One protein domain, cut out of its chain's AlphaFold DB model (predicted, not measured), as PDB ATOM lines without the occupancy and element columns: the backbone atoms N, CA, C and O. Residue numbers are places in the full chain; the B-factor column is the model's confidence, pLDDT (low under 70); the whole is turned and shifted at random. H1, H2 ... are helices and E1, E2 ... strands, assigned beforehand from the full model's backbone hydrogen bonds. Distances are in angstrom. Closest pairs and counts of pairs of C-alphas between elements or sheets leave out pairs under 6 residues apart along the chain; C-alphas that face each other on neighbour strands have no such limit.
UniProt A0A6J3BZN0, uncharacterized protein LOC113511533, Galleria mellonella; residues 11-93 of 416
ATOM      1  N   LEU A  11     -12.924  -0.299  14.127       92.69
ATOM      2  CA  LEU A  11     -13.274  -1.460  13.320       92.69
ATOM      3  C   LEU A  11     -13.247  -2.706  14.201       92.69
ATOM      4  O   LEU A  11     -12.223  -3.016  14.810       92.69
ATOM      5  N   PHE A  12     -14.358  -3.434  14.248       91.12
ATOM      6  CA  PHE A  12     -14.438  -4.706  14.958       91.12
ATOM      7  C   PHE A  12     -14.137  -5.862  14.010       91.12
ATOM      8  O   PHE A  12     -14.837  -6.068  13.019       91.12
ATOM      9  N   VAL A  13     -13.104  -6.636  14.335       89.38
ATOM     10  CA  VAL A  13     -12.720  -7.834  13.593       89.38
ATOM     11  C   VAL A  13     -13.141  -9.060  14.390       89.38
ATOM     12  O   VAL A  13     -12.647  -9.323  15.487       89.38
ATOM     13  N   HIS A  14     -14.073  -9.819  13.822       85.31
ATOM     14  CA  HIS A  14     -14.600 -11.033  14.445       85.31
ATOM     15  C   HIS A  14     -13.741 -12.266  14.173       85.31
ATOM     16  O   HIS A  14     -13.707 -13.182  14.991       85.31
ATOM     17  N   PHE A  15     -13.073 -12.312  13.021       84.50
ATOM     18  CA  PHE A  15     -12.318 -13.479  12.595       84.50
ATOM     19  C   PHE A  15     -11.169 -13.075  11.675       84.50
ATOM     20  O   PHE A  15     -11.346 -12.237  10.794       84.50
ATOM     21  N   ILE A  16     -10.004 -13.693  11.880       86.75
ATOM     22  CA  ILE A  16      -8.839 -13.588  11.002       86.75
ATOM     23  C   ILE A  16      -8.320 -14.994  10.731       86.75
ATOM     24  O   ILE A  16      -8.078 -15.768  11.660       86.75
ATOM     25  N   CYS A  17      -8.103 -15.298   9.458       87.00
ATOM     26  CA  CYS A  17      -7.387 -16.482   9.021       87.00
ATOM     27  C   CYS A  17      -6.489 -16.131   7.835       87.00
ATOM     28  O   CYS A  17      -6.797 -15.243   7.042       87.00
ATOM     29  N   CYS A  18      -5.385 -16.852   7.713       90.50
ATOM     30  CA  CYS A  18      -4.534 -16.828   6.537       90.50
ATOM     31  C   CYS A  18      -3.892 -18.204   6.358       90.50
ATOM     32  O   CYS A  18      -3.977 -19.057   7.247       90.50
ATOM     33  N   THR A  19      -3.263 -18.423   5.207       92.50
ATOM     34  CA  THR A  19      -2.428 -19.604   5.001       92.50
ATOM     35  C   THR A  19      -1.155 -19.508   5.836       92.50
ATOM     36  O   THR A  19      -0.695 -18.423   6.203       92.50
ATOM     37  N   ASP A  20      -0.587 -20.668   6.141       89.50
ATOM     38  CA  ASP A  20       0.596 -20.790   6.984       89.50
ATOM     39  C   ASP A  20       1.817 -20.073   6.391       89.50
ATOM     40  O   ASP A  20       2.598 -19.489   7.138       89.50
ATOM     41  N   ASP A  21       1.906 -20.032   5.060       93.12
ATOM     42  CA  ASP A  21       3.003 -19.423   4.297       93.12
ATOM     43  C   ASP A  21       3.097 -17.896   4.454       93.12
ATOM     44  O   ASP A  21       4.140 -17.309   4.174       93.12
ATOM     45  N   VAL A  22       2.014 -17.237   4.884       93.56
ATOM     46  CA  VAL A  22       1.940 -15.766   5.000       93.56
ATOM     47  C   VAL A  22       1.686 -15.286   6.429       93.56
ATOM     48  O   VAL A  22       1.586 -14.083   6.670       93.56
ATOM     49  N   ALA A  23       1.586 -16.203   7.397       89.50
ATOM     50  CA  ALA A  23       1.200 -15.883   8.772       89.50
ATOM     51  C   ALA A  23       2.145 -14.883   9.463       89.50
ATOM     52  O   ALA A  23       1.713 -14.143  10.349       89.50
ATOM     53  N   ASP A  24       3.407 -14.819   9.040       90.31
ATOM     54  CA  ASP A  24       4.417 -13.958   9.657       90.31
ATOM     55  C   ASP A  24       4.209 -12.461   9.383       90.31
ATOM     56  O   ASP A  24       4.591 -11.636  10.216       90.31
ATOM     57  N   PHE A  25       3.585 -12.103   8.256       91.31
ATOM     58  CA  PHE A  25       3.399 -10.706   7.833       91.31
ATOM     59  C   PHE A  25       1.943 -10.334   7.529       91.31
ATOM     60  O   PHE A  25       1.600  -9.156   7.574       91.31
ATOM     61  N   PHE A  26       1.054 -11.304   7.283       92.88
ATOM     62  CA  PHE A  26      -0.316 -11.041   6.828       92.88
ATOM     63  C   PHE A  26      -1.102 -10.080   7.727       92.88
ATOM     64  O   PHE A  26      -1.668  -9.111   7.235       92.88
ATOM     65  N   VAL A  27      -1.146 -10.333   9.040       91.81
ATOM     66  CA  VAL A  27      -1.919  -9.486   9.971       91.81
ATOM     67  C   VAL A  27      -1.341  -8.077  10.042       91.81
ATOM     68  O   VAL A  27      -2.088  -7.117  10.208       91.81
ATOM     69  N   ASP A  28      -0.021  -7.959   9.898       91.62
ATOM     70  CA  ASP A  28       0.676  -6.682   9.969       91.62
ATOM     71  C   ASP A  28       0.308  -5.816   8.768       91.62
ATOM     72  O   ASP A  28      -0.243  -4.727   8.927       91.62
ATOM     73  N   GLU A  29       0.494  -6.373   7.572       92.38
ATOM     74  CA  GLU A  29       0.157  -5.739   6.299       92.38
ATOM     75  C   GLU A  29      -1.344  -5.455   6.181       92.38
ATOM     76  O   GLU A  29      -1.745  -4.392   5.710       92.38
ATOM     77  N   ALA A  30      -2.199  -6.362   6.664       93.25
ATOM     78  CA  ALA A  30      -3.642  -6.152   6.674       93.25
ATOM     79  C   ALA A  30      -4.029  -4.958   7.556       93.25
ATOM     80  O   ALA A  30      -4.822  -4.120   7.132       93.25
ATOM     81  N   PHE A  31      -3.473  -4.849   8.767       93.31
ATOM     82  CA  PHE A  31      -3.773  -3.724   9.654       93.31
ATOM     83  C   PHE A  31      -3.202  -2.412   9.113       93.31
ATOM     84  O   PHE A  31      -3.920  -1.415   9.117       93.31
ATOM     85  N   VAL A  32      -1.967  -2.407   8.596       91.69
ATOM     86  CA  VAL A  32      -1.373  -1.231   7.932       91.69
ATOM     87  C   VAL A  32      -2.241  -0.782   6.757       91.69
ATOM     88  O   VAL A  32      -2.592   0.391   6.670       91.69
ATOM     89  N   SER A  33      -2.657  -1.711   5.897       91.69
ATOM     90  CA  SER A  33      -3.528  -1.420   4.756       91.69
ATOM     91  C   SER A  33      -4.876  -0.845   5.198       91.69
ATOM     92  O   SER A  33      -5.310   0.182   4.682       91.69
ATOM     93  N   VAL A  34      -5.523  -1.437   6.205       92.44
ATOM     94  CA  VAL A  34      -6.795  -0.929   6.743       92.44
ATOM     95  C   VAL A  34      -6.639   0.483   7.324       92.44
ATOM     96  O   VAL A  34      -7.443   1.355   7.009       92.44
ATOM     97  N   PHE A  35      -5.593   0.741   8.112       91.44
ATOM     98  CA  PHE A  35      -5.329   2.071   8.681       91.44
ATOM     99  C   PHE A  35      -4.908   3.123   7.646       91.44
ATOM    100  O   PHE A  35      -5.104   4.315   7.887       91.44
ATOM    101  N   ASN A  36      -4.314   2.703   6.527       86.19
ATOM    102  CA  ASN A  36      -3.957   3.588   5.419       86.19
ATOM    103  C   ASN A  36      -5.162   3.962   4.552       86.19
ATOM    104  O   ASN A  36      -5.162   5.039   3.969       86.19
ATOM    105  N   ASN A  37      -6.160   3.083   4.448       85.62
ATOM    106  CA  ASN A  37      -7.357   3.337   3.647       85.62
ATOM    107  C   ASN A  37      -8.399   4.201   4.374       85.62
ATOM    108  O   ASN A  37      -9.214   4.839   3.713       85.62
ATOM    109  N   ASP A  38      -8.410   4.210   5.710       86.69
ATOM    110  CA  ASP A  38      -9.345   5.016   6.503       86.69
ATOM    111  C   ASP A  38      -8.603   5.868   7.540       86.69
ATOM    112  O   ASP A  38      -8.196   5.393   8.604       86.69
ATOM    113  N   ASP A  39      -8.464   7.163   7.243       82.31
ATOM    114  CA  ASP A  39      -7.801   8.130   8.120       82.31
ATOM    115  C   ASP A  39      -8.564   8.412   9.425       82.31
ATOM    116  O   ASP A  39      -7.967   8.859  10.408       82.31
ATOM    117  N   TYR A  40      -9.873   8.136   9.479       84.81
ATOM    118  CA  TYR A  40     -10.677   8.320  10.693       84.81
ATOM    119  C   TYR A  40     -10.562   7.130  11.653       84.81
ATOM    120  O   TYR A  40     -10.850   7.258  12.857       84.81
ATOM    121  N   LEU A  41     -10.135   5.974  11.145       90.56
ATOM    122  CA  LEU A  41     -10.000   4.751  11.912       90.56
ATOM    123  C   LEU A  41      -8.796   4.826  12.856       90.56
ATOM    124  O   LEU A  41      -7.642   4.816  12.446       90.56
ATOM    125  N   ASN A  42      -9.061   4.831  14.159       90.25
ATOM    126  CA  ASN A  42      -8.022   4.899  15.188       90.25
ATOM    127  C   ASN A  42      -7.746   3.544  15.847       90.25
ATOM    128  O   ASN A  42      -6.648   3.319  16.365       90.25
ATOM    129  N   TYR A  43      -8.737   2.650  15.839       92.06
ATOM    130  CA  TYR A  43      -8.695   1.387  16.564       92.06
ATOM    131  C   TYR A  43      -9.173   0.231  15.689       92.06
ATOM    132  O   TYR A  43     -10.250   0.294  15.098       92.06
ATOM    133  N   ILE A  44      -8.418  -0.862  15.686       93.31
ATOM    134  CA  ILE A  44      -8.903  -2.169  15.242       93.31
ATOM    135  C   ILE A  44      -9.041  -3.031  16.492       93.31
ATOM    136  O   ILE A  44      -8.073  -3.232  17.228       93.31
ATOM    137  N   VAL A  45     -10.254  -3.504  16.759       91.69
ATOM    138  CA  VAL A  45     -10.583  -4.301  17.940       91.69
ATOM    139  C   VAL A  45     -10.909  -5.715  17.499       91.69
ATOM    140  O   VAL A  45     -11.878  -5.947  16.781       91.69
ATOM    141  N   MET A  46     -10.119  -6.671  17.967       89.62
ATOM    142  CA  MET A  46     -10.378  -8.089  17.793       89.62
ATOM    143  C   MET A  46     -10.951  -8.674  19.074       89.62
ATOM    144  O   MET A  46     -10.436  -8.454  20.171       89.62
ATOM    145  N   ILE A  47     -12.013  -9.454  18.922       87.50
ATOM    146  CA  ILE A  47     -12.637 -10.175  20.023       87.50
ATOM    147  C   ILE A  47     -12.065 -11.591  20.051       87.50
ATOM    148  O   ILE A  47     -12.282 -12.352  19.111       87.50
ATOM    149  N   VAL A  48     -11.379 -11.962  21.133       85.31
ATOM    150  CA  VAL A  48     -10.921 -13.340  21.330       85.31
ATOM    151  C   VAL A  48     -11.958 -14.083  22.175       85.31
ATOM    152  O   VAL A  48     -12.196 -13.692  23.324       85.31
ATOM    153  N   PRO A  49     -12.628 -15.111  21.618       83.06
ATOM    154  CA  PRO A  49     -13.661 -15.850  22.334       83.06
ATOM    155  C   PRO A  49     -13.070 -16.654  23.496       83.06
ATOM    156  O   PRO A  49     -11.874 -16.954  23.533       83.06
ATOM    157  N   THR A  50     -13.937 -17.034  24.435       78.56
ATOM    158  CA  THR A  50     -13.574 -17.940  25.529       78.56
ATOM    159  C   THR A  50     -13.066 -19.270  24.962       78.56
ATOM    160  O   THR A  50     -13.557 -19.749  23.939       78.56
ATOM    161  N   ASN A  51     -12.062 -19.861  25.613       78.06
ATOM    162  CA  ASN A  51     -11.419 -21.120  25.208       78.06
ATOM    163  C   ASN A  51     -10.634 -21.077  23.879       78.06
ATOM    164  O   ASN A  51     -10.328 -22.134  23.325       78.06
ATOM    165  N   CYS A  52     -10.296 -19.898  23.343       79.75
ATOM    166  CA  CYS A  52      -9.370 -19.807  22.211       79.75
ATOM    167  C   CYS A  52      -7.933 -20.117  22.680       79.75
ATOM    168  O   CYS A  52      -7.435 -19.396  23.547       79.75
ATOM    169  N   PRO A  53      -7.250 -21.147  22.137       82.81
ATOM    170  CA  PRO A  53      -5.877 -21.460  22.527       82.81
ATOM    171  C   PRO A  53      -4.939 -20.292  22.232       82.81
ATOM    172  O   PRO A  53      -5.010 -19.706  21.146       82.81
ATOM    173  N   GLU A  54      -4.025 -19.993  23.157       80.31
ATOM    174  CA  GLU A  54      -3.116 -18.853  23.000       80.31
ATOM    175  C   GLU A  54      -2.270 -18.946  21.729       80.31
ATOM    176  O   GLU A  54      -2.091 -17.954  21.021       80.31
ATOM    177  N   ASP A  55      -1.865 -20.161  21.363       82.94
ATOM    178  CA  ASP A  55      -1.083 -20.455  20.162       82.94
ATOM    179  C   ASP A  55      -1.746 -19.960  18.871       82.94
ATOM    180  O   ASP A  55      -1.059 -19.636  17.904       82.94
ATOM    181  N   LYS A  56      -3.084 -19.875  18.830       82.81
ATOM    182  CA  LYS A  56      -3.822 -19.491  17.618       82.81
ATOM    183  C   LYS A  56      -3.677 -18.015  17.284       82.81
ATOM    184  O   LYS A  56      -3.550 -17.685  16.108       82.81
ATOM    185  N   TYR A  57      -3.686 -17.139  18.286       80.19
ATOM    186  CA  TYR A  57      -3.487 -15.706  18.061       80.19
ATOM    187  C   TYR A  57      -2.023 -15.300  18.256       80.19
ATOM    188  O   TYR A  57      -1.529 -14.467  17.508       80.19
ATOM    189  N   LEU A  58      -1.277 -15.930  19.171       84.88
ATOM    190  CA  LEU A  58       0.156 -15.668  19.355       84.88
ATOM    191  C   LEU A  58       1.022 -16.157  18.189       84.88
ATOM    192  O   LEU A  58       2.200 -15.795  18.120       84.88
ATOM    193  N   ARG A  59       0.475 -16.964  17.273       86.00
ATOM    194  CA  ARG A  59       1.150 -17.302  16.019       86.00
ATOM    195  C   ARG A  59       1.542 -16.051  15.234       86.00
ATOM    196  O   ARG A  59       2.622 -16.031  14.658       86.00
ATOM    197  N   TYR A  60       0.701 -15.017  15.227       87.44
ATOM    198  CA  TYR A  60       0.986 -13.814  14.454       87.44
ATOM    199  C   TYR A  60       1.966 -12.909  15.215       87.44
ATOM    200  O   TYR A  60       1.658 -12.481  16.335       87.44
ATOM    201  N   PRO A  61       3.123 -12.553  14.624       86.38
ATOM    202  CA  PRO A  61       4.138 -11.745  15.299       86.38
ATOM    203  C   PRO A  61       3.628 -10.383  15.772       86.38
ATOM    204  O   PRO A  61       4.122  -9.864  16.768       86.38
ATOM    205  N   VAL A  62       2.621  -9.825  15.098       86.06
ATOM    206  CA  VAL A  62       1.983  -8.542  15.425       86.06
ATOM    207  C   VAL A  62       1.535  -8.467  16.883       86.06
ATOM    208  O   VAL A  62       1.803  -7.471  17.549       86.06
ATOM    209  N   PHE A  63       0.934  -9.539  17.411       83.69
ATOM    210  CA  PHE A  63       0.443  -9.584  18.795       83.69
ATOM    211  C   PHE A  63       1.553  -9.743  19.843       83.69
ATOM    212  O   PHE A  63       1.270  -9.659  21.034       83.69
ATOM    213  N   LYS A  64       2.803  -9.964  19.415       80.56
ATOM    214  CA  LYS A  64       3.990 -10.024  20.285       80.56
ATOM    215  C   LYS A  64       4.888  -8.797  20.139       80.56
ATOM    216  O   LYS A  64       5.452  -8.337  21.123       80.56
ATOM    217  N   LYS A  65       5.076  -8.327  18.902       76.12
ATOM    218  CA  LYS A  65       6.054  -7.297  18.531       76.12
ATOM    219  C   LYS A  65       5.518  -5.875  18.686       76.12
ATOM    220  O   LYS A  65       6.305  -4.988  18.991       76.12
ATOM    221  N   ARG A  66       4.222  -5.648  18.447       77.81
ATOM    222  CA  ARG A  66       3.598  -4.319  18.560       77.81
ATOM    223  C   ARG A  66       2.846  -4.180  19.881       77.81
ATOM    224  O   ARG A  66       2.379  -5.174  20.440       77.81
ATOM    225  N   SER A  67       2.688  -2.945  20.359       75.94
ATOM    226  CA  SER A  67       1.994  -2.651  21.618       75.94
ATOM    227  C   SER A  67       0.475  -2.797  21.458       75.94
ATOM    228  O   SER A  67      -0.261  -1.819  21.314       75.94
ATOM    229  N   ILE A  68      -0.018  -4.037  21.456       82.38
ATOM    230  CA  ILE A  68      -1.452  -4.341  21.417       82.38
ATOM    231  C   ILE A  68      -2.006  -4.405  22.838       82.38
ATOM    232  O   ILE A  68      -1.487  -5.105  23.706       82.38
ATOM    233  N   PHE A  69      -3.100  -3.683  23.079       82.75
ATOM    234  CA  PHE A  69      -3.739  -3.653  24.392       82.75
ATOM    235  C   PHE A  69      -4.683  -4.840  24.549       82.75
ATOM    236  O   PHE A  69      -5.612  -5.000  23.757       82.75
ATOM    237  N   LYS A  70      -4.474  -5.639  25.600       84.12
ATOM    238  CA  LYS A  70      -5.383  -6.711  26.017       84.12
ATOM    239  C   LYS A  70      -6.338  -6.186  27.090       84.12
ATOM    240  O   LYS A  70      -5.896  -5.718  28.136       84.12
ATOM    241  N   TYR A  71      -7.641  -6.281  26.844       81.81
ATOM    242  CA  TYR A  71      -8.683  -5.923  27.808       81.81
ATOM    243  C   TYR A  71      -9.514  -7.149  28.162       81.81
ATOM    244  O   TYR A  71     -10.281  -7.633  27.333       81.81
ATOM    245  N   SER A  72      -9.389  -7.632  29.393       78.94
ATOM    246  CA  SER A  72     -10.226  -8.723  29.893       78.94
ATOM    247  C   SER A  72     -11.625  -8.221  30.245       78.94
ATOM    248  O   SER A  72     -11.793  -7.109  30.758       78.94
ATOM    249  N   ALA A  73     -12.641  -9.042  29.980       73.88
ATOM    250  CA  ALA A  73     -13.988  -8.781  30.463       73.88
ATOM    251  C   ALA A  73     -13.997  -8.727  32.000       73.88
ATOM    252  O   ALA A  73     -13.362  -9.544  32.665       73.88
ATOM    253  N   LYS A  74     -14.736  -7.772  32.574       66.50
ATOM    254  CA  LYS A  74     -15.010  -7.759  34.015       66.50
ATOM    255  C   LYS A  74     -16.022  -8.863  34.310       66.50
ATOM    256  O   LYS A  74     -17.219  -8.634  34.164       66.50
ATOM    257  N   VAL A  75     -15.546 -10.051  34.660       61.97
ATOM    258  CA  VAL A  75     -16.394 -11.133  35.167       61.97
ATOM    259  C   VAL A  75     -16.017 -11.373  36.622       61.97
ATOM    260  O   VAL A  75     -14.843 -11.497  36.948       61.97
ATOM    261  N   ASP A  76     -17.031 -11.384  37.482       52.25
ATOM    262  CA  ASP A  76     -16.946 -11.439  38.948       52.25
ATOM    263  C   ASP A  76     -16.796 -12.885  39.477       52.25
ATOM    264  O   ASP A  76     -17.236 -13.208  40.578       52.25
ATOM    265  N   SER A  77     -16.249 -13.805  38.674       56.44
ATOM    266  CA  SER A  77     -16.122 -15.217  39.051       56.44
ATOM    267  C   SER A  77     -14.784 -15.817  38.625       56.44
ATOM    268  O   SER A  77     -14.312 -15.568  37.518       56.44
ATOM    269  N   ASP A  78     -14.215 -16.629  39.526       54.50
ATOM    270  CA  ASP A  78     -12.909 -17.326  39.517       54.50
ATOM    271  C   ASP A  78     -12.643 -18.283  38.325       54.50
ATOM    272  O   ASP A  78     -11.854 -19.220  38.428       54.50
ATOM    273  N   ASN A  79     -13.290 -18.096  37.173       56.62
ATOM    274  CA  ASN A  79     -13.007 -18.867  35.965       56.62
ATOM    275  C   ASN A  79     -12.045 -18.098  35.049       56.62
ATOM    276  O   ASN A  79     -12.424 -17.101  34.440       56.62
ATOM    277  N   ASP A  80     -10.843 -18.647  34.855       56.53
ATOM    278  CA  ASP A  80      -9.793 -18.155  33.940       56.53
ATOM    279  C   ASP A  80     -10.238 -18.003  32.465       56.53
ATOM    280  O   ASP A  80      -9.549 -17.388  31.651       56.53
ATOM    281  N   ASN A  81     -11.416 -18.510  32.093       58.06
ATOM    282  CA  ASN A  81     -11.957 -18.454  30.734       58.06
ATOM    283  C   ASN A  81     -12.788 -17.192  30.479       58.06
ATOM    284  O   ASN A  81     -13.968 -17.266  30.127       58.06
ATOM    285  N   THR A  82     -12.171 -16.022  30.629       65.62
ATOM    286  CA  THR A  82     -12.821 -14.752  30.288       65.62
ATOM    287  C   THR A  82     -12.489 -14.318  28.863       65.62
ATOM    288  O   THR A  82     -11.356 -14.399  28.393       65.62
ATOM    289  N   GLN A  83     -13.517 -13.862  28.145       78.25
ATOM    290  CA  GLN A  83     -13.365 -13.215  26.847       78.25
ATOM    291  C   GLN A  83     -12.478 -11.976  27.008       78.25
ATOM    292  O   GLN A  83     -12.629 -11.220  27.974       78.25
ATOM    293  N   PHE A  84     -11.592 -11.733  26.047       83.81
ATOM    294  CA  PHE A  84     -10.784 -10.520  26.039       83.81
ATOM    295  C   PHE A  84     -10.756  -9.865  24.663       83.81
ATOM    296  O   PHE A  84     -10.977 -10.495  23.627       83.81
ATOM    297  N   LEU A  85     -10.502  -8.564  24.673       87.50
ATOM    298  CA  LEU A  85     -10.345  -7.745  23.484       87.50
ATOM    299  C   LEU A  85      -8.863  -7.487  23.250       87.50
ATOM    300  O   LEU A  85      -8.142  -7.146  24.188       87.50
ATOM    301  N   LEU A  86      -8.429  -7.618  22.004       88.69
ATOM    302  CA  LEU A  86      -7.135  -7.149  21.532       88.69
ATOM    303  C   LEU A  86      -7.362  -5.879  20.722       88.69
ATOM    304  O   LEU A  86      -8.078  -5.902  19.725       88.69
ATOM    305  N   THR A  87      -6.755  -4.776  21.143       91.00
ATOM    306  CA  THR A  87      -6.903  -3.484  20.471       91.00
ATOM    307  C   THR A  87      -5.576  -3.056  19.862       91.00
ATOM    308  O   THR A  87      -4.624  -2.747  20.582       91.00
ATOM    309  N   ALA A  88      -5.541  -3.002  18.533       91.94
ATOM    310  CA  ALA A  88      -4.485  -2.377  17.750       91.94
ATOM    311  C   ALA A  88      -4.785  -0.880  17.588       91.94
ATOM    312  O   ALA A  88      -5.899  -0.496  17.224       91.94
ATOM    313  N   MET A  89      -3.797  -0.030  17.876       90.81
ATOM    314  CA  MET A  89      -3.917   1.425  17.743       90.81
ATOM    315  C   MET A  89      -3.212   1.895  16.479       90.81
ATOM    316  O   MET A  89      -2.069   1.502  16.255       90.81
ATOM    317  N   ARG A  90      -3.832   2.805  15.722       90.12
ATOM    318  CA  ARG A  90      -3.263   3.345  14.477       90.12
ATOM    319  C   ARG A  90      -1.812   3.796  14.630       90.12
ATOM    320  O   ARG A  90      -1.000   3.456  13.789       90.12
ATOM    321  N   GLN A  91      -1.466   4.499  15.712       88.75
ATOM    322  CA  GLN A  91      -0.117   5.045  15.938       88.75
ATOM    323  C   GLN A  91       0.991   3.982  15.925       88.75
ATOM    324  O   GLN A  91       2.088   4.266  15.456       88.75
ATOM    325  N   GLU A  92       0.695   2.759  16.377       88.69
ATOM    326  CA  GLU A  92       1.662   1.655  16.373       88.69
ATOM    327  C   GLU A  92       1.923   1.133  14.961       88.69
ATOM    328  O   GLU A  92       2.994   0.593  14.717       88.69
ATOM    329  N   PHE A  93       0.953   1.262  14.047       89.00
ATOM    330  CA  PHE A  93       1.002   0.770  12.661       89.00
ATOM    331  C   PHE A  93       1.367   1.857  11.658       89.00
ATOM    332  O   PHE A  93       1.955   1.595  10.614       89.00
TER     333      PHE A  93
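This is residues 11 to 93 of the 416 residues of the protein "uncharacterized protein LOC113511533" of Galleria mellonella (UniProt A0A6J3BZN0). What does the model look like? A small twisted sheet of four strands has helix H1 near the end of the sheet where E4 runs out, and the long loop of the E3 and E4 hairpin extends beyond the opposite end. The short H2 and H3 lie along the path from E2 back to E3, and the short H4 packs on H1. What is it made of? The printed part has 83 residues with named elements in the order E1 H1 E2 H2 H3 E3 E4 H4, and the mixed sheet runs E1 E2 E4 E3. The class is mixed, helices and strands; the whole is compact, with a radius of gyration of the C-alphas of 13.4 A and spans of 41 by 31 by 20 A.

How do the strands pair? E2, residues 43 to 48, is antiparallel to E4, residues 84 to 89, with N 46 and O 86 at 2.8 A, and parallel to edge strand E1, residues 11 to 13, with N 13 and O 45 at 2.8 A. E4 forms a hairpin with edge strand E3, residues 69 to 72, with N 71 and O 85 at 2.8 A. Where are the helices? H1, residues 26 to 37, only grazes the sheet with residues 31 to 35, and H3, residues 62 to 65, does with 62 to 63. H4, residues 90 to 93, touches H1, the closest C-alphas being those of Val 32 and Phe 93, 5.7 A apart. H2, residues 54 to 58, is not on the sheet and is close to H3 but not clearly touching, C-alphas 58 and 64 being closest at 6.9 A. Which units follow? E1, H1, E2 is a strand-helix-strand unit, two parallel neighbours with a helix between, and E2, H2 H3, E3 is a split one with E4 between its strands; both crossovers are right-handed. In H1 and H2 every O i to N i+4 pair is within hydrogen-bond range; H3 and H4 are too short for one.

How long are the longer elements? H1 measures 16.3 A from first to last C-alpha, E4 16.1 A and E2 15.6 A. Where are the anchors? C-alpha 11 of E1 is at (-13.274, -1.460, 13.320), and C-alpha 93 of H4 is at (1.002, 0.770, 12.661).

How far does it reach? The two C-alphas farthest apart, those of Asn 37 and Asp 78, are 41.8 A apart. Which links are long? E1 to H1 and E3 to E4 are long, with 12 and 11 residues, and the printed part has no cut. Where is confidence low? The pLDDT is under 70 at residues 74 to 82; the mean of the printed part is 83.7.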